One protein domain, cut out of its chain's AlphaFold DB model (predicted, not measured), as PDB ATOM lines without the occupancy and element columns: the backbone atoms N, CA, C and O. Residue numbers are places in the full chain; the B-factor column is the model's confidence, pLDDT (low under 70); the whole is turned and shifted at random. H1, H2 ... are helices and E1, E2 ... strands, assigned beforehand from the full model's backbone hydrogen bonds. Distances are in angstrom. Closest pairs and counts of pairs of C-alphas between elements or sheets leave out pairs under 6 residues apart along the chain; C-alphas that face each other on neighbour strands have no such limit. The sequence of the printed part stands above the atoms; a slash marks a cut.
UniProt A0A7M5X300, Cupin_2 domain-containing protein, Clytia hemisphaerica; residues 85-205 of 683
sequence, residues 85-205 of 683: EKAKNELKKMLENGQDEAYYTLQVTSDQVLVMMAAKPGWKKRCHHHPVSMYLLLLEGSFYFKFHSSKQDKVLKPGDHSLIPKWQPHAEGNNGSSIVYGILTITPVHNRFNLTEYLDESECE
ATOM      1  N   GLU A  85      -6.466  37.701  31.968       91.50
ATOM      2  CA  GLU A  85      -6.233  38.615  33.091       91.50
ATOM      3  C   GLU A  85      -6.581  40.061  32.732       91.50
ATOM      4  O   GLU A  85      -7.229  40.765  33.514       91.50
ATOM      5  N   LYS A  86      -6.254  40.508  31.515       93.38
ATOM      6  CA  LYS A  86      -6.740  41.795  31.009       93.38
ATOM      7  C   LYS A  86      -8.268  41.841  30.972       93.38
ATOM      8  O   LYS A  86      -8.848  42.816  31.449       93.38
ATOM      9  N   ALA A  87      -8.919  40.797  30.454       93.12
ATOM     10  CA  ALA A  87     -10.380  40.728  30.404       93.12
ATOM     11  C   ALA A  87     -11.009  40.762  31.809       93.12
ATOM     12  O   ALA A  87     -11.936  41.538  32.040       93.12
ATOM     13  N   LYS A  88     -10.467  40.004  32.775       95.38
ATOM     14  CA  LYS A  88     -10.918  40.038  34.178       95.38
ATOM     15  C   LYS A  88     -10.795  41.426  34.795       95.38
ATOM     16  O   LYS A  88     -11.720  41.859  35.478       95.38
ATOM     17  N   ASN A  89      -9.683  42.124  34.556       95.12
ATOM     18  CA  ASN A  89      -9.464  43.471  35.085       95.12
ATOM     19  C   ASN A  89     -10.478  44.480  34.531       95.12
ATOM     20  O   ASN A  89     -11.007  45.289  35.291       95.12
ATOM     21  N   GLU A  90     -10.791  44.416  33.236       96.25
ATOM     22  CA  GLU A  90     -11.823  45.270  32.636       96.25
ATOM     23  C   GLU A  90     -13.221  44.929  33.165       96.25
ATOM     24  O   GLU A  90     -13.945  45.816  33.619       96.25
ATOM     25  N   LEU A  91     -13.571  43.643  33.225       95.38
ATOM     26  CA  LEU A  91     -14.833  43.179  33.806       95.38
ATOM     27  C   LEU A  91     -14.986  43.602  35.270       95.38
ATOM     28  O   LEU A  91     -16.053  44.050  35.682       95.38
ATOM     29  N   LYS A  92     -13.914  43.513  36.061       95.31
ATOM     30  CA  LYS A  92     -13.913  43.933  37.464       95.31
ATOM     31  C   LYS A  92     -14.220  45.423  37.601       95.31
ATOM     32  O   LYS A  92     -15.091  45.772  38.393       95.31
ATOM     33  N   LYS A  93     -13.588  46.283  36.792       96.00
ATOM     34  CA  LYS A  93     -13.895  47.724  36.762       96.00
ATOM     35  C   LYS A  93     -15.362  47.977  36.412       96.00
ATOM     36  O   LYS A  93     -15.998  48.837  37.011       96.00
ATOM     37  N   MET A  94     -15.918  47.227  35.456       95.81
ATOM     38  CA  MET A  94     -17.331  47.345  35.071       95.81
ATOM     39  C   MET A  94     -18.273  46.990  36.231       95.81
ATOM     40  O   MET A  94     -19.226  47.725  36.496       95.81
ATOM     41  N   LEU A  95     -17.967  45.925  36.978       94.19
ATOM     42  CA  LEU A  95     -18.719  45.553  38.178       94.19
ATOM     43  C   LEU A  95     -18.564  46.595  39.304       94.19
ATOM     44  O   LEU A  95     -19.551  46.965  39.945       94.19
ATOM     45  N   GLU A  96     -17.356  47.112  39.537       93.25
ATOM     46  CA  GLU A  96     -17.084  48.180  40.517       93.25
ATOM     47  C   GLU A  96     -17.834  49.480  40.180       93.25
ATOM     48  O   GLU A  96     -18.312  50.166  41.082       93.25
ATOM     49  N   ASN A  97     -18.057  49.753  38.891       94.75
ATOM     50  CA  ASN A  97     -18.864  50.872  38.392       94.75
ATOM     51  C   ASN A  97     -20.387  50.643  38.481       94.75
ATOM     52  O   ASN A  97     -21.165  51.400  37.901       94.75
ATOM     53  N   GLY A  98     -20.827  49.615  39.207       90.38
ATOM     54  CA  GLY A  98     -22.234  49.407  39.549       90.38
ATOM     55  C   GLY A  98     -22.981  48.394  38.684       90.38
ATOM     56  O   GLY A  98     -24.151  48.157  38.958       90.38
ATOM     57  N   GLN A  99     -22.344  47.747  37.703       93.25
ATOM     58  CA  GLN A  99     -22.983  46.650  36.966       93.25
ATOM     59  C   GLN A  99     -23.061  45.380  37.826       93.25
ATOM     60  O   GLN A  99     -22.136  45.093  38.589       93.25
ATOM     61  N   ASP A 100     -24.153  44.621  37.728       91.25
ATOM     62  CA  ASP A 100     -24.302  43.346  38.452       91.25
ATOM     63  C   ASP A 100     -23.761  42.149  37.656       91.25
ATOM     64  O   ASP A 100     -23.295  41.168  38.241       91.25
ATOM     65  N   GLU A 101     -23.742  42.286  36.331       94.19
ATOM     66  CA  GLU A 101     -23.054  41.420  35.382       94.19
ATOM     67  C   GLU A 101     -22.305  42.262  34.345       94.19
ATOM     68  O   GLU A 101     -22.707  43.382  34.030       94.19
ATOM     69  N   ALA A 102     -21.217  41.721  33.808       93.75
ATOM     70  CA  ALA A 102     -20.427  42.354  32.765       93.75
ATOM     71  C   ALA A 102     -19.935  41.308  31.761       93.75
ATOM     72  O   ALA A 102     -19.698  40.151  32.113       93.75
ATOM     73  N   TYR A 103     -19.743  41.735  30.515       92.38
ATOM     74  CA  TYR A 103     -19.283  40.890  29.416       92.38
ATOM     75  C   TYR A 103     -18.125  41.561  28.676       92.38
ATOM     76  O   TYR A 103     -18.169  42.758  28.395       92.38
ATOM     77  N   TYR A 104     -17.103  40.782  28.332       89.94
ATOM     78  CA  TYR A 104     -15.932  41.225  27.586       89.94
ATOM     79  C   TYR A 104     -15.683  40.255  26.434       89.94
ATOM     80  O   TYR A 104     -15.372  39.082  26.643       89.94
ATOM     81  N   THR A 105     -15.835  40.732  25.201       90.00
ATOM     82  CA  THR A 105     -15.603  39.913  24.009       90.00
ATOM     83  C   THR A 105     -14.115  39.612  23.869       90.00
ATOM     84  O   THR A 105     -13.310  40.519  23.673       90.00
ATOM     85  N   LEU A 106     -13.752  38.333  23.951       85.88
ATOM     86  CA  LEU A 106     -12.373  37.871  23.798       85.88
ATOM     87  C   LEU A 106     -12.031  37.693  22.317       85.88
ATOM     88  O   LEU A 106     -10.958  38.091  21.871       85.88
ATOM     89  N   GLN A 107     -12.952  37.104  21.550       85.38
ATOM     90  CA  GLN A 107     -12.744  36.800  20.137       85.38
ATOM     91  C   GLN A 107     -14.076  36.709  19.385       85.38
ATOM     92  O   GLN A 107     -15.079  36.230  19.913       85.38
ATOM     93  N   VAL A 108     -14.077  37.131  18.120       79.25
ATOM     94  CA  VAL A 108     -15.198  36.964  17.186       79.25
ATOM     95  C   VAL A 108     -14.677  36.282  15.929       79.25
ATOM     96  O   VAL A 108     -13.674  36.702  15.360       79.25
ATOM     97  N   THR A 109     -15.373  35.243  15.487       76.44
ATOM     98  CA  THR A 109     -15.112  34.531  14.228       76.44
ATOM     99  C   THR A 109     -16.380  34.503  13.371       76.44
ATOM    100  O   THR A 109     -17.422  35.013  13.792       76.44
ATOM    101  N   SER A 110     -16.312  33.927  12.167       66.50
ATOM    102  CA  SER A 110     -17.491  33.703  11.313       66.50
ATOM    103  C   SER A 110     -18.570  32.870  12.004       66.50
ATOM    104  O   SER A 110     -19.754  33.135  11.816       66.50
ATOM    105  N   ASP A 111     -18.158  31.913  12.836       66.12
ATOM    106  CA  ASP A 111     -19.040  30.847  13.320       66.12
ATOM    107  C   ASP A 111     -19.300  30.921  14.828       66.12
ATOM    108  O   ASP A 111     -20.244  30.309  15.332       66.12
ATOM    109  N   GLN A 112     -18.467  31.668  15.560       76.88
ATOM    110  CA  GLN A 112     -18.458  31.676  17.023       76.88
ATOM    111  C   GLN A 112     -18.081  33.038  17.595       76.88
ATOM    112  O   GLN A 112     -17.233  33.749  17.043       76.88
ATOM    113  N   VAL A 113     -18.652  33.348  18.756       82.12
ATOM    114  CA  VAL A 113     -18.227  34.461  19.608       82.12
ATOM    115  C   VAL A 113     -17.782  33.903  20.955       82.12
ATOM    116  O   VAL A 113     -18.518  33.143  21.582       82.12
ATOM    117  N   LEU A 114     -16.581  34.290  21.382       85.88
ATOM    118  CA  LEU A 114     -16.033  34.010  22.704       85.88
ATOM    119  C   LEU A 114     -16.172  35.256  23.575       85.88
ATOM    120  O   LEU A 114     -15.648  36.323  23.244       85.88
ATOM    121  N   VAL A 115     -16.848  35.107  24.706       89.75
ATOM    122  CA  VAL A 115     -17.108  36.183  25.664       89.75
ATOM    123  C   VAL A 115     -16.654  35.728  27.040       89.75
ATOM    124  O   VAL A 115     -17.000  34.634  27.468       89.75
ATOM    125  N   MET A 116     -15.909  36.559  27.759       93.94
ATOM    126  CA  MET A 116     -15.750  36.391  29.198       93.94
ATOM    127  C   MET A 116     -16.884  37.125  29.904       93.94
ATOM    128  O   MET A 116     -17.120  38.299  29.629       93.94
ATOM    129  N   MET A 117     -17.576  36.446  30.806       95.38
ATOM    130  CA  MET A 117     -18.581  37.039  31.679       95.38
ATOM    131  C   MET A 117     -18.042  37.179  33.101       95.38
ATOM    132  O   MET A 117     -17.251  36.345  33.554       95.38
ATOM    133  N   ALA A 118     -18.511  38.201  33.809       96.50
ATOM    134  CA  ALA A 118     -18.346  38.329  35.247       96.50
ATOM    135  C   ALA A 118     -19.673  38.684  35.920       96.50
ATOM    136  O   ALA A 118     -20.420  39.503  35.392       96.50
ATOM    137  N   ALA A 119     -19.952  38.105  37.088       96.19
ATOM    138  CA  ALA A 119     -21.184  38.365  37.836       96.19
ATOM    139  C   ALA A 119     -20.920  38.521  39.340       96.19
ATOM    140  O   ALA A 119     -20.189  37.725  39.941       96.19
ATOM    141  N   LYS A 120     -21.531  39.536  39.965       96.12
ATOM    142  CA  LYS A 120     -21.399  39.802  41.408       96.12
ATOM    143  C   LYS A 120     -22.028  38.698  42.270       96.12
ATOM    144  O   LYS A 120     -22.934  38.000  41.810       96.12
ATOM    145  N   PRO A 121     -21.593  38.555  43.536       95.12
ATOM    146  CA  PRO A 121     -22.293  37.728  44.516       95.12
ATOM    147  C   PRO A 121     -23.780  38.086  44.586       95.12
ATOM    148  O   PRO A 121     -24.136  39.260  44.674       95.12
ATOM    149  N   GLY A 122     -24.646  37.074  44.540       87.25
ATOM    150  CA  GLY A 122     -26.099  37.255  44.582       87.25
ATOM    151  C   GLY A 122     -26.759  37.676  43.263       87.25
ATOM    152  O   GLY A 122     -27.988  37.744  43.227       87.25
ATOM    153  N   TRP A 123     -25.997  37.909  42.185       93.56
ATOM    154  CA  TRP A 123     -26.572  38.144  40.858       93.56
ATOM    155  C   TRP A 123     -27.366  36.926  40.377       93.56
ATOM    156  O   TRP A 123     -26.930  35.780  40.534       93.56
ATOM    157  N   LYS A 124     -28.530  37.186  39.777       89.81
ATOM    158  CA  LYS A 124     -29.420  36.176  39.203       89.81
ATOM    159  C   LYS A 124     -30.051  36.714  37.932       89.81
ATOM    160  O   LYS A 124     -30.544  37.842  37.914       89.81
ATOM    161  N   LYS A 125     -30.125  35.868  36.912       85.44
ATOM    162  CA  LYS A 125     -30.890  36.122  35.696       85.44
ATOM    163  C   LYS A 125     -32.211  35.372  35.757       85.44
ATOM    164  O   LYS A 125     -32.252  34.191  36.111       85.44
ATOM    165  N   ARG A 126     -33.295  36.076  35.421       81.44
ATOM    166  CA  ARG A 126     -34.646  35.497  35.347       81.44
ATOM    167  C   ARG A 126     -34.728  34.428  34.259       81.44
ATOM    168  O   ARG A 126     -33.815  34.301  33.446       81.44
ATOM    169  N   CYS A 127     -35.831  33.684  34.250       78.56
ATOM    170  CA  CYS A 127     -36.114  32.686  33.226       78.56
ATOM    171  C   CYS A 127     -35.925  33.255  31.819       78.56
ATOM    172  O   CYS A 127     -36.518  34.277  31.468       78.56
ATOM    173  N   HIS A 128     -35.084  32.608  31.023       81.25
ATOM    174  CA  HIS A 128     -34.833  33.016  29.652       81.25
ATOM    175  C   HIS A 128     -34.307  31.848  28.819       81.25
ATOM    176  O   HIS A 128     -34.025  30.757  29.321       81.25
ATOM    177  N   HIS A 129     -34.167  32.089  27.525       74.31
ATOM    178  CA  HIS A 129     -33.484  31.201  26.597       74.31
ATOM    179  C   HIS A 129     -32.748  32.000  25.526       74.31
ATOM    180  O   HIS A 129     -32.901  33.218  25.400       74.31
ATOM    181  N   HIS A 130     -31.951  31.290  24.731       75.06
ATOM    182  CA  HIS A 130     -31.150  31.876  23.664       75.06
ATOM    183  C   HIS A 130     -31.428  31.179  22.330       75.06
ATOM    184  O   HIS A 130     -31.509  29.953  22.307       75.06
ATOM    185  N   PRO A 131     -31.462  31.890  21.188       62.09
ATOM    186  CA  PRO A 131     -31.578  31.300  19.853       62.09
ATOM    187  C   PRO A 131     -30.280  30.629  19.377       62.09
ATOM    188  O   PRO A 131     -30.108  30.375  18.182       62.09
ATOM    189  N   VAL A 132     -29.350  30.348  20.282       69.75
ATOM    190  CA  VAL A 132     -28.008  29.822  20.030       69.75
ATOM    191  C   VAL A 132     -27.620  28.888  21.165       69.75
ATOM    192  O   VAL A 132     -28.097  29.049  22.287       69.75
ATOM    193  N   SER A 133     -26.773  27.905  20.872       73.44
ATOM    194  CA  SER A 133     -26.188  27.081  21.923       73.44
ATOM    195  C   SER A 133     -25.052  27.858  22.574       73.44
ATOM    196  O   SER A 133     -24.303  28.566  21.892       73.44
ATOM    197  N   MET A 134     -24.916  27.716  23.888       83.56
ATOM    198  CA  MET A 134     -23.839  28.340  24.644       83.56
ATOM    199  C   MET A 134     -23.071  27.287  25.426       83.56
ATOM    200  O   MET A 134     -23.661  26.432  26.080       83.56
ATOM    201  N   TYR A 135     -21.750  27.364  25.380       83.38
ATOM    202  CA  TYR A 135     -20.875  26.563  26.224       83.38
ATOM    203  C   TYR A 135     -20.230  27.469  27.259       83.38
ATOM    204  O   TYR A 135     -19.536  28.413  26.887       83.38
ATOM    205  N   LEU A 136     -20.445  27.174  28.537       90.00
ATOM    206  CA  LEU A 136     -19.807  27.856  29.655       90.00
ATOM    207  C   LEU A 136     -18.648  27.008  30.185       90.00
ATOM    208  O   LEU A 136     -18.857  25.848  30.532       90.00
ATOM    209  N   LEU A 137     -17.467  27.612  30.306       90.81
ATOM    210  CA  LEU A 137     -16.361  27.147  31.145       90.81
ATOM    211  C   LEU A 137     -16.254  28.073  32.358       90.81
ATOM    212  O   LEU A 137     -16.032  29.275  32.193       90.81
ATOM    213  N   LEU A 138     -16.398  27.534  33.567       94.75
ATOM    214  CA  LEU A 138     -16.273  28.331  34.784       94.75
ATOM    215  C   LEU A 138     -14.796  28.472  35.175       94.75
ATOM    216  O   LEU A 138     -14.121  27.475  35.413       94.75
ATOM    217  N   LEU A 139     -14.294  29.706  35.260       93.19
ATOM    218  CA  LEU A 139     -12.909  29.982  35.656       93.19
ATOM    219  C   LEU A 139     -12.784  30.182  37.165       93.19
ATOM    220  O   LEU A 139     -11.867  29.651  37.782       93.19
ATOM    221  N   GLU A 140     -13.698  30.951  37.757       95.94
ATOM    222  CA  GLU A 140     -13.669  31.315  39.175       95.94
ATOM    223  C   GLU A 140     -15.084  31.466  39.745       95.94
ATOM    224  O   GLU A 140     -16.043  31.750  39.023       95.94
ATOM    225  N   GLY A 141     -15.196  31.324  41.068       95.62
ATOM    226  CA  GLY A 141     -16.451  31.438  41.809       95.62
ATOM    227  C   GLY A 141     -17.310  30.173  41.758       95.62
ATOM    228  O   GLY A 141     -16.825  29.079  41.476       95.62
ATOM    229  N   SER A 142     -18.596  30.318  42.081       95.12
ATOM    230  CA  SER A 142     -19.586  29.246  41.968       95.12
ATOM    231  C   SER A 142     -20.805  29.762  41.220       95.12
ATOM    232  O   SER A 142     -21.378  30.785  41.589       95.12
ATOM    233  N   PHE A 143     -21.193  29.052  40.169       94.25
ATOM    234  CA  PHE A 143     -22.295  29.429  39.289       94.25
ATOM    235  C   PHE A 143     -23.361  28.344  39.326       94.25
ATOM    236  O   PHE A 143     -23.021  27.176  39.498       94.25
ATOM    237  N   TYR A 144     -24.633  28.682  39.170       90.88
ATOM    238  CA  TYR A 144     -25.688  27.681  39.071       90.88
ATOM    239  C   TYR A 144     -26.531  27.874  37.818       90.88
ATOM    240  O   TYR A 144     -26.767  28.996  37.377       90.88
ATOM    241  N   PHE A 145     -27.028  26.754  37.300       83.88
ATOM    242  CA  PHE A 145     -28.117  26.699  36.338       83.88
ATOM    243  C   PHE A 145     -29.317  26.017  36.961       83.88
ATOM    244  O   PHE A 145     -29.212  24.901  37.468       83.88
ATOM    245  N   LYS A 146     -30.480  26.635  36.833       79.88
ATOM    246  CA  LYS A 146     -31.758  25.966  37.019       79.88
ATOM    247  C   LYS A 146     -32.350  25.716  35.644       79.88
ATOM    248  O   LYS A 146     -32.926  26.615  35.032       79.88
ATOM    249  N   PHE A 147     -32.173  24.501  35.138       70.75
ATOM    250  CA  PHE A 147     -32.831  24.089  33.906       70.75
ATOM    251  C   PHE A 147     -34.285  23.748  34.209       70.75
ATOM    252  O   PHE A 147     -34.586  23.141  35.233       70.75
ATOM    253  N   HIS A 148     -35.191  24.070  33.289       59.69
ATOM    254  CA  HIS A 148     -36.610  23.747  33.457       59.69
ATOM    255  C   HIS A 148     -36.874  22.239  33.687       59.69
ATOM    256  O   HIS A 148     -37.854  21.862  34.320       59.69
ATOM    257  N   SER A 149     -36.004  21.348  33.194       48.62
ATOM    258  CA  SER A 149     -36.120  19.898  33.400       48.62
ATOM    259  C   SER A 149     -35.498  19.385  34.706       48.62
ATOM    260  O   SER A 149     -35.677  18.209  35.027       48.62
ATOM    261  N   SER A 150     -34.761  20.209  35.460       49.56
ATOM    262  CA  SER A 150     -34.021  19.747  36.634       49.56
ATOM    263  C   SER A 150     -34.771  20.041  37.937       49.56
ATOM    264  O   SER A 150     -35.192  21.160  38.214       49.56
ATOM    265  N   LYS A 151     -34.922  19.015  38.786       50.47
ATOM    266  CA  LYS A 151     -35.481  19.165  40.148       50.47
ATOM    267  C   LYS A 151     -34.531  19.903  41.101       50.47
ATOM    268  O   LYS A 151     -34.944  20.316  42.178       50.47
ATOM    269  N   GLN A 152     -33.261  20.010  40.724       66.12
ATOM    270  CA  GLN A 152     -32.203  20.654  41.490       66.12
ATOM    271  C   GLN A 152     -31.412  21.581  40.578       66.12
ATOM    272  O   GLN A 152     -31.316  21.341  39.369       66.12
ATOM    273  N   ASP A 153     -30.825  22.609  41.172       79.56
ATOM    274  CA  ASP A 153     -29.915  23.501  40.474       79.56
ATOM    275  C   ASP A 153     -28.610  22.749  40.171       79.56
ATOM    276  O   ASP A 153     -28.014  22.107  41.041       79.56
ATOM    277  N   LYS A 154     -28.148  22.821  38.924       83.31
ATOM    278  CA  LYS A 154     -26.821  22.355  38.532       83.31
ATOM    279  C   LYS A 154     -25.811  23.414  38.956       83.31
ATOM    280  O   LYS A 154     -25.676  24.441  38.296       83.31
ATOM    281  N   VAL A 155     -25.101  23.157  40.048       90.38
ATOM    282  CA  VAL A 155     -24.031  24.032  40.537       90.38
ATOM    283  C   VAL A 155     -22.711  23.651  39.873       90.38
ATOM    284  O   VAL A 155     -22.295  22.497  39.935       90.38
ATOM    285  N   LEU A 156     -22.054  24.630  39.264       90.06
ATOM    286  CA  LEU A 156     -20.726  24.540  38.675       90.06
ATOM    287  C   LEU A 156     -19.656  25.077  39.633       90.06
ATOM    288  O   LEU A 156     -19.867  26.057  40.364       90.06
ATOM    289  N   LYS A 157     -18.490  24.439  39.583       93.12
ATOM    290  CA  LYS A 157     -17.248  24.800  40.271       93.12
ATOM    291  C   LYS A 157     -16.158  25.172  39.254       93.12
ATOM    292  O   LYS A 157     -16.296  24.852  38.076       93.12
ATOM    293  N   PRO A 158     -15.088  25.874  39.669       95.00
ATOM    294  CA  PRO A 158     -13.992  26.230  38.769       95.00
ATOM    295  C   PRO A 158     -13.431  25.003  38.038       95.00
ATOM    296  O   PRO A 158     -13.141  23.988  38.668       95.00
ATOM    297  N   GLY A 159     -13.294  25.101  36.715       84.56
ATOM    298  CA  GLY A 159     -12.905  24.006  35.822       84.56
ATOM    299  C   GLY A 159     -14.077  23.211  35.232       84.56
ATOM    300  O   GLY A 159     -13.886  22.507  34.240       84.56
ATOM    301  N   ASP A 160     -15.289  23.348  35.777       84.50
ATOM    302  CA  ASP A 160     -16.471  22.698  35.218       84.50
ATOM    303  C   ASP A 160     -16.910  23.366  33.912       84.50
ATOM    304  O   ASP A 160     -16.783  24.579  33.709       84.50
ATOM    305  N   HIS A 161     -17.514  22.555  33.045       86.00
ATOM    306  CA  HIS A 161     -18.125  22.988  31.800       86.00
ATOM    307  C   HIS A 161     -19.619  22.653  31.768       86.00
ATOM    308  O   HIS A 161     -20.086  21.659  32.333       86.00
ATOM    309  N   SER A 162     -20.399  23.482  31.078       82.94
ATOM    310  CA  SER A 162     -21.813  23.209  30.836       82.94
ATOM    311  C   SER A 162     -22.252  23.704  29.470       82.94
ATOM    312  O   SER A 162     -21.956  24.830  29.079       82.94
ATOM    313  N   LEU A 163     -23.005  22.861  28.770       79.94
ATOM    314  CA  LEU A 163     -23.745  23.237  27.577       79.94
ATOM    315  C   LEU A 163     -25.130  23.736  27.992       79.94
ATOM    316  O   LEU A 163     -25.842  23.063  28.738       79.94
ATOM    317  N   ILE A 164     -25.502  24.899  27.482       79.56
ATOM    318  CA  ILE A 164     -26.864  25.415  27.452       79.56
ATOM    319  C   ILE A 164     -27.337  25.237  26.007       79.56
ATOM    320  O   ILE A 164     -26.888  25.970  25.117       79.56
ATOM    321  N   PRO A 165     -28.182  24.232  25.726       67.50
ATOM    322  CA  PRO A 165     -28.677  24.016  24.378       67.50
ATOM    323  C   PRO A 165     -29.462  25.230  23.883       67.50
ATOM    324  O   PRO A 165     -30.156  25.898  24.654       67.50
ATOM    325  N   LYS A 166     -29.392  25.484  22.576       66.62
ATOM    326  CA  LYS A 166     -30.255  26.465  21.922       66.62
ATOM    327  C   LYS A 166     -31.716  26.281  22.347       66.62
ATOM    328  O   LYS A 166     -32.239  25.169  22.344       66.62
ATOM    329  N   TRP A 167     -32.352  27.401  22.656       61.28
ATOM    330  CA  TRP A 167     -33.736  27.558  23.080       61.28
ATOM    331  C   TRP A 167     -34.090  26.915  24.425       61.28
ATOM    332  O   TRP A 167     -35.235  27.011  24.842       61.28
ATOM    333  N   GLN A 168     -33.141  26.308  25.142       68.81
ATOM    334  CA  GLN A 168     -33.414  25.685  26.434       68.81
ATOM    335  C   GLN A 168     -33.783  26.750  27.483       68.81
ATOM    336  O   GLN A 168     -32.920  27.562  27.830       68.81
ATOM    337  N   PRO A 169     -35.007  26.737  28.050       72.69
ATOM    338  CA  PRO A 169     -35.350  27.620  29.156       72.69
ATOM    339  C   PRO A 169     -34.514  27.283  30.384       72.69
ATOM    340  O   PRO A 169     -34.418  26.114  30.796       72.69
ATOM    341  N   HIS A 170     -33.899  28.309  30.951       80.62
ATOM    342  CA  HIS A 170     -33.102  28.212  32.159       80.62
ATOM    343  C   HIS A 170     -33.122  29.534  32.926       80.62
ATOM    344  O   HIS A 170     -33.388  30.609  32.386       80.62
ATOM    345  N   ALA A 171     -32.840  29.431  34.216       85.06
ATOM    346  CA  ALA A 171     -32.387  30.545  35.028       85.06
ATOM    347  C   ALA A 171     -30.943  30.269  35.449       85.06
ATOM    348  O   ALA A 171     -30.521  29.115  35.551       85.06
ATOM    349  N   GLU A 172     -30.185  31.322  35.702       91.25
ATOM    350  CA  GLU A 172     -28.777  31.205  36.069       91.25
ATOM    351  C   GLU A 172     -28.401  32.262  37.100       91.25
ATOM    352  O   GLU A 172     -29.096  33.269  37.260       91.25
ATOM    353  N   GLY A 173     -27.318  32.030  37.830       92.12
ATOM    354  CA  GLY A 173     -26.871  32.996  38.818       92.12
ATOM    355  C   GLY A 173     -25.586  32.620  39.530       92.12
ATOM    356  O   GLY A 173     -25.053  31.515  39.409       92.12
ATOM    357  N   ASN A 174     -25.096  33.570  40.317       94.00
ATOM    358  CA  ASN A 174     -23.971  33.369  41.212       94.00
ATOM    359  C   ASN A 174     -24.449  32.640  42.483       94.00
ATOM    360  O   ASN A 174     -25.350  33.113  43.177       94.00
ATOM    361  N   ASN A 175     -23.848  31.484  42.779       89.75
ATOM    362  CA  ASN A 175     -24.164  30.628  43.928       89.75
ATOM    363  C   ASN A 175     -23.180  30.797  45.108       89.75
ATOM    364  O   ASN A 175     -23.162  29.983  46.030       89.75
ATOM    365  N   GLY A 176     -22.303  31.802  45.065       89.06
ATOM    366  CA  GLY A 176     -21.231  32.003  46.037       89.06
ATOM    367  C   GLY A 176     -21.121  33.436  46.559       89.06
ATOM    368  O   GLY A 176     -21.889  34.330  46.205       89.06
ATOM    369  N   SER A 177     -20.136  33.647  47.434       92.31
ATOM    370  CA  SER A 177     -19.809  34.955  48.024       92.31
ATOM    371  C   SER A 177     -18.750  35.739  47.242       92.31
ATOM    372  O   SER A 177     -18.451  36.876  47.598       92.31
ATOM    373  N   SER A 178     -18.174  35.153  46.190       95.12
ATOM    374  CA  SER A 178     -17.164  35.779  45.333       95.12
ATOM    375  C   SER A 178     -17.736  36.141  43.964       95.12
ATOM    376  O   SER A 178     -18.766  35.609  43.551       95.12
ATOM    377  N   ILE A 179     -17.053  37.026  43.237       95.50
ATOM    378  CA  ILE A 179     -17.345  37.252  41.817       95.50
ATOM    379  C   ILE A 179     -17.159  35.926  41.071       95.50
ATOM    380  O   ILE A 179     -16.243  35.156  41.368       95.50
ATOM    381  N   VAL A 180     -18.061  35.656  40.134       96.44
ATOM    382  CA  VAL A 180     -17.918  34.562  39.177       96.44
ATOM    383  C   VAL A 180     -17.253  35.096  37.923       96.44
ATOM    384  O   VAL A 180     -17.674  36.139  37.432       96.44
ATOM    385  N   TYR A 181     -16.285  34.353  37.389       96.75
ATOM    386  CA  TYR A 181     -15.740  34.566  36.049       96.75
ATOM    387  C   TYR A 181     -15.928  33.302  35.217       96.75
ATOM    388  O   TYR A 181     -15.576  32.208  35.657       96.75
ATOM    389  N   GLY A 182     -16.453  33.447  34.004       94.19
ATOM    390  CA  GLY A 182     -16.665  32.328  33.090       94.19
ATOM    391  C   GLY A 182     -16.425  32.717  31.640       94.19
ATOM    392  O   GLY A 182     -16.550  33.884  31.280       94.19
ATOM    393  N   ILE A 183     -16.074  31.745  30.804       92.12
ATOM    394  CA  ILE A 183     -15.971  31.924  29.355       92.12
ATOM    395  C   ILE A 183     -17.179  31.276  28.693       92.12
ATOM    396  O   ILE A 183     -17.418  30.083  28.858       92.12
ATOM    397  N   LEU A 184     -17.904  32.069  27.914       89.69
ATOM    398  CA  LEU A 184     -19.019  31.667  27.077       89.69
ATOM    399  C   LEU A 184     -18.559  31.549  25.623       89.69
ATOM    400  O   LEU A 184     -18.034  32.504  25.049       89.69
ATOM    401  N   THR A 185     -18.807  30.397  25.012       86.38
ATOM    402  CA  THR A 185     -18.707  30.202  23.561       86.38
ATOM    403  C   THR A 185     -20.109  30.117  22.973       86.38
ATOM    404  O   THR A 185     -20.885  29.248  23.369       86.38
ATOM    405  N   ILE A 186     -20.433  31.003  22.032       81.44
ATOM    406  CA  ILE A 186     -21.777  31.154  21.457       81.44
ATOM    407  C   ILE A 186     -21.779  30.692  19.994       81.44
ATOM    408  O   ILE A 186     -21.031  31.253  19.189       81.44
ATOM    409  N   THR A 187     -22.621  29.709  19.635       72.50
ATOM    410  CA  THR A 187     -22.669  29.112  18.281       72.50
ATOM    411  C   THR A 187     -24.090  28.729  17.811       72.50
ATOM    412  O   THR A 187     -24.881  28.203  18.603       72.50
ATOM    413  N   PRO A 188     -24.453  28.900  16.514       58.16
ATOM    414  CA  PRO A 188     -23.893  29.783  15.475       58.16
ATOM    415  C   PRO A 188     -24.515  31.195  15.511       58.16
ATOM    416  O   PRO A 188     -25.685  31.355  15.855       58.16
ATOM    417  N   VAL A 189     -23.778  32.230  15.095       57.19
ATOM    418  CA  VAL A 189     -24.238  33.633  15.181       57.19
ATOM    419  C   VAL A 189     -24.704  34.172  13.821       57.19
ATOM    420  O   VAL A 189     -24.085  35.063  13.242       57.19
ATOM    421  N   HIS A 190     -25.815  33.646  13.294       52.47
ATOM    422  CA  HIS A 190     -26.427  34.191  12.068       52.47
ATOM    423  C   HIS A 190     -27.314  35.425  12.315       52.47
ATOM    424  O   HIS A 190     -27.566  36.182  11.383       52.47
ATOM    425  N   ASN A 191     -27.741  35.687  13.557       51.84
ATOM    426  CA  ASN A 191     -28.507  36.885  13.908       51.84
ATOM    427  C   ASN A 191     -27.984  37.487  15.223       51.84
ATOM    428  O   ASN A 191     -28.099  36.879  16.283       51.84
ATOM    429  N   ARG A 192     -27.346  38.662  15.141       51.88
ATOM    430  CA  ARG A 192     -26.588  39.286  16.246       51.88
ATOM    431  C   ARG A 192     -27.442  40.140  17.189       51.88
ATOM    432  O   ARG A 192     -26.915  40.616  18.187       51.88
ATOM    433  N   PHE A 193     -28.719  40.366  16.874       43.91
ATOM    434  CA  PHE A 193     -29.490  41.457  17.484       43.91
ATOM    435  C   PHE A 193     -30.471  41.055  18.592       43.91
ATOM    436  O   PHE A 193     -30.915  41.940  19.306       43.91
ATOM    437  N   ASN A 194     -30.752  39.766  18.806       56.81
ATOM    438  CA  ASN A 194     -31.542  39.285  19.949       56.81
ATOM    439  C   ASN A 194     -31.023  37.914  20.387       56.81
ATOM    440  O   ASN A 194     -31.472  36.889  19.891       56.81
ATOM    441  N   LEU A 195     -30.028  37.887  21.278       67.88
ATOM    442  CA  LEU A 195     -29.457  36.633  21.784       67.88
ATOM    443  C   LEU A 195     -30.182  36.101  23.017       67.88
ATOM    444  O   LEU A 195     -29.913  34.975  23.398       67.88
ATOM    445  N   THR A 196     -31.050  36.875  23.665       71.25
ATOM    446  CA  THR A 196     -31.749  36.462  24.889       71.25
ATOM    447  C   THR A 196     -33.215  36.846  24.796       71.25
ATOM    448  O   THR A 196     -33.522  38.014  24.566       71.25
ATOM    449  N   GLU A 197     -34.099  35.882  25.024       67.38
ATOM    450  CA  GLU A 197     -35.538  36.100  25.156       67.38
ATOM    451  C   GLU A 197     -35.960  35.739  26.578       67.38
ATOM    452  O   GLU A 197     -35.697  34.633  27.054       67.38
ATOM    453  N   TYR A 198     -36.550  36.709  27.278       71.62
ATOM    454  CA  TYR A 198     -37.028  36.531  28.645       71.62
ATOM    455  C   TYR A 198     -38.419  35.910  28.636       71.62
ATOM    456  O   TYR A 198     -39.301  36.358  27.903       71.62
ATOM    457  N   LEU A 199     -38.597  34.910  29.489       59.25
ATOM    458  CA  LEU A 199     -39.851  34.204  29.682       59.25
ATOM    459  C   LEU A 199     -40.504  34.615  31.001       59.25
ATOM    460  O   LEU A 199     -39.853  35.174  31.890       59.25
ATOM    461  N   ASP A 200     -41.791  34.306  31.137       60.19
ATOM    462  CA  ASP A 200     -42.470  34.390  32.428       60.19
ATOM    463  C   ASP A 200     -41.799  33.430  33.430       60.19
ATOM    464  O   ASP A 200     -41.363  32.337  33.061       60.19
ATOM    465  N   GLU A 201     -41.684  33.818  34.705       60.97
ATOM    466  CA  GLU A 201     -41.049  32.956  35.710       60.97
ATOM    467  C   GLU A 201     -41.777  31.613  35.843       60.97
ATOM    468  O   GLU A 201     -41.108  30.592  36.004       60.97
ATOM    469  N   SER A 202     -43.101  31.582  35.643       53.06
ATOM    470  CA  SER A 202     -43.905  30.352  35.619       53.06
ATOM    471  C   SER A 202     -43.491  29.367  34.518       53.06
ATOM    472  O   SER A 202     -43.686  28.162  34.669       53.06
ATOM    473  N   GLU A 203     -42.841  29.831  33.446       52.25
ATOM    474  CA  GLU A 203     -42.293  28.964  32.400       52.25
ATOM    475  C   GLU A 203     -40.962  28.309  32.811       52.25
ATOM    476  O   GLU A 203     -40.581  27.288  32.240       52.25
ATOM    477  N   CYS A 204     -40.271  28.816  33.840       52.34
ATOM    478  CA  CYS A 204     -39.145  28.136  34.500       52.34
ATOM    479  C   CYS A 204     -39.522  27.492  35.836       52.34
ATOM    480  O   CYS A 204     -38.745  26.694  36.372       52.34
ATOM    481  N   GLU A 205     -40.684  27.819  36.395       48.50
ATOM    482  CA  GLU A 205     -41.187  27.132  37.566       48.50
ATOM    483  C   GLU A 205     -41.731  25.757  37.175       48.50
ATOM    484  O   GLU A 205     -42.776  25.592  36.551       48.50
TER     485      GLU A 205
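AT A GLANCE: This is residues 85 to 205 of the 683 residues of the protein "Cupin_2 domain-containing protein" of Clytia hemisphaerica (UniProt A0A7M5X300). Two antiparallel sheets, wound as a jelly roll, lie partly face to face with their strands crossed; H1 packs on the outside of the larger sheet, over E1 and E2, and the small H2 packs by E3 on the other sheet. After E9 a long stretch, residues 188 to 200, leads to H2 and pairs briefly with E3. The printed part has 121 residues, in the order H1, E1 to E9, H2; the sheets run E1 E2 E9 E4 E7 and E3 E8 E5 E6. The class is mixed, and the whole is compact, with a radius of gyration of the C-alphas of 13.8 A and spans of 37 by 37 by 27 A.

IN THESE COORDINATES: Find C-alpha 85 at (-6.233, 38.615, 33.091); from there H1 runs 16.3 A to residue 96. Next come E1, residues 101 to 108, 20.3 A; E2, 113 to 119, 18.9 A; E3, 124 to 129; and E4, 133 to 140, 21.7 A. Read on through E5, 143 to 147, E6, 154 to 156, E7, 161 to 164, and E8, 170 to 174. E9, 180 to 187, spans 22.1 A and ends at C-alpha 187, (-22.669, 29.112, 18.281). H2 is residues 201 to 204.

HOW THE PARTS SIT: Start in the five-strand sheet, which is strongly twisted. Look for N 104 and O 116, 2.8 A, in the hairpin E1 and E2; N 117 and O 182, 2.8 A, between E2 and E9; N 183 and O 137, 2.8 A, between E9 and E4; and N 136 and O 162, 2.8 A, between E4 and E7. H1 is on this sheet, making two layers, a helix on one face of a sheet; its height over the sheet is 8.2 A, and the closest C-alphas of H1 and E1 are those of Leu 91 and Ala 102, 5.7 A. In the other sheet, find N 125 and O 172, 2.8 A, between E3 and E8; N 146 and O 171, 2.8 A, between E8 and E5; and N 156 and O 143, 2.7 A, in the hairpin E5 and E6. The sheets form a sandwich, two sheets face to face, with strands at 40 degrees. Its jelly roll, one long hairpin wound over both sheets, nests E2 with E9, E3 with E8, E4 with E7 and E5 with E6. H2 is on the four-strand sheet, only just over E3, with 3 of its C-alphas there; the closest C-alphas are those of Cys 127 and Glu 201, 5.5 A. In H1 every O i to N i+4 pair is within hydrogen-bond range; H2 is too short for one.

THE WHOLE: The C-alphas farthest apart, of Lys 86 and Ser 202, are 39.2 A apart. The printed part has no cut, and the link E9 to H2, 13 residues, is long. Mean pLDDT of the printed part is 81.1; among the residues under 70 are 148 to 152, 188 to 195 and 199 to 205.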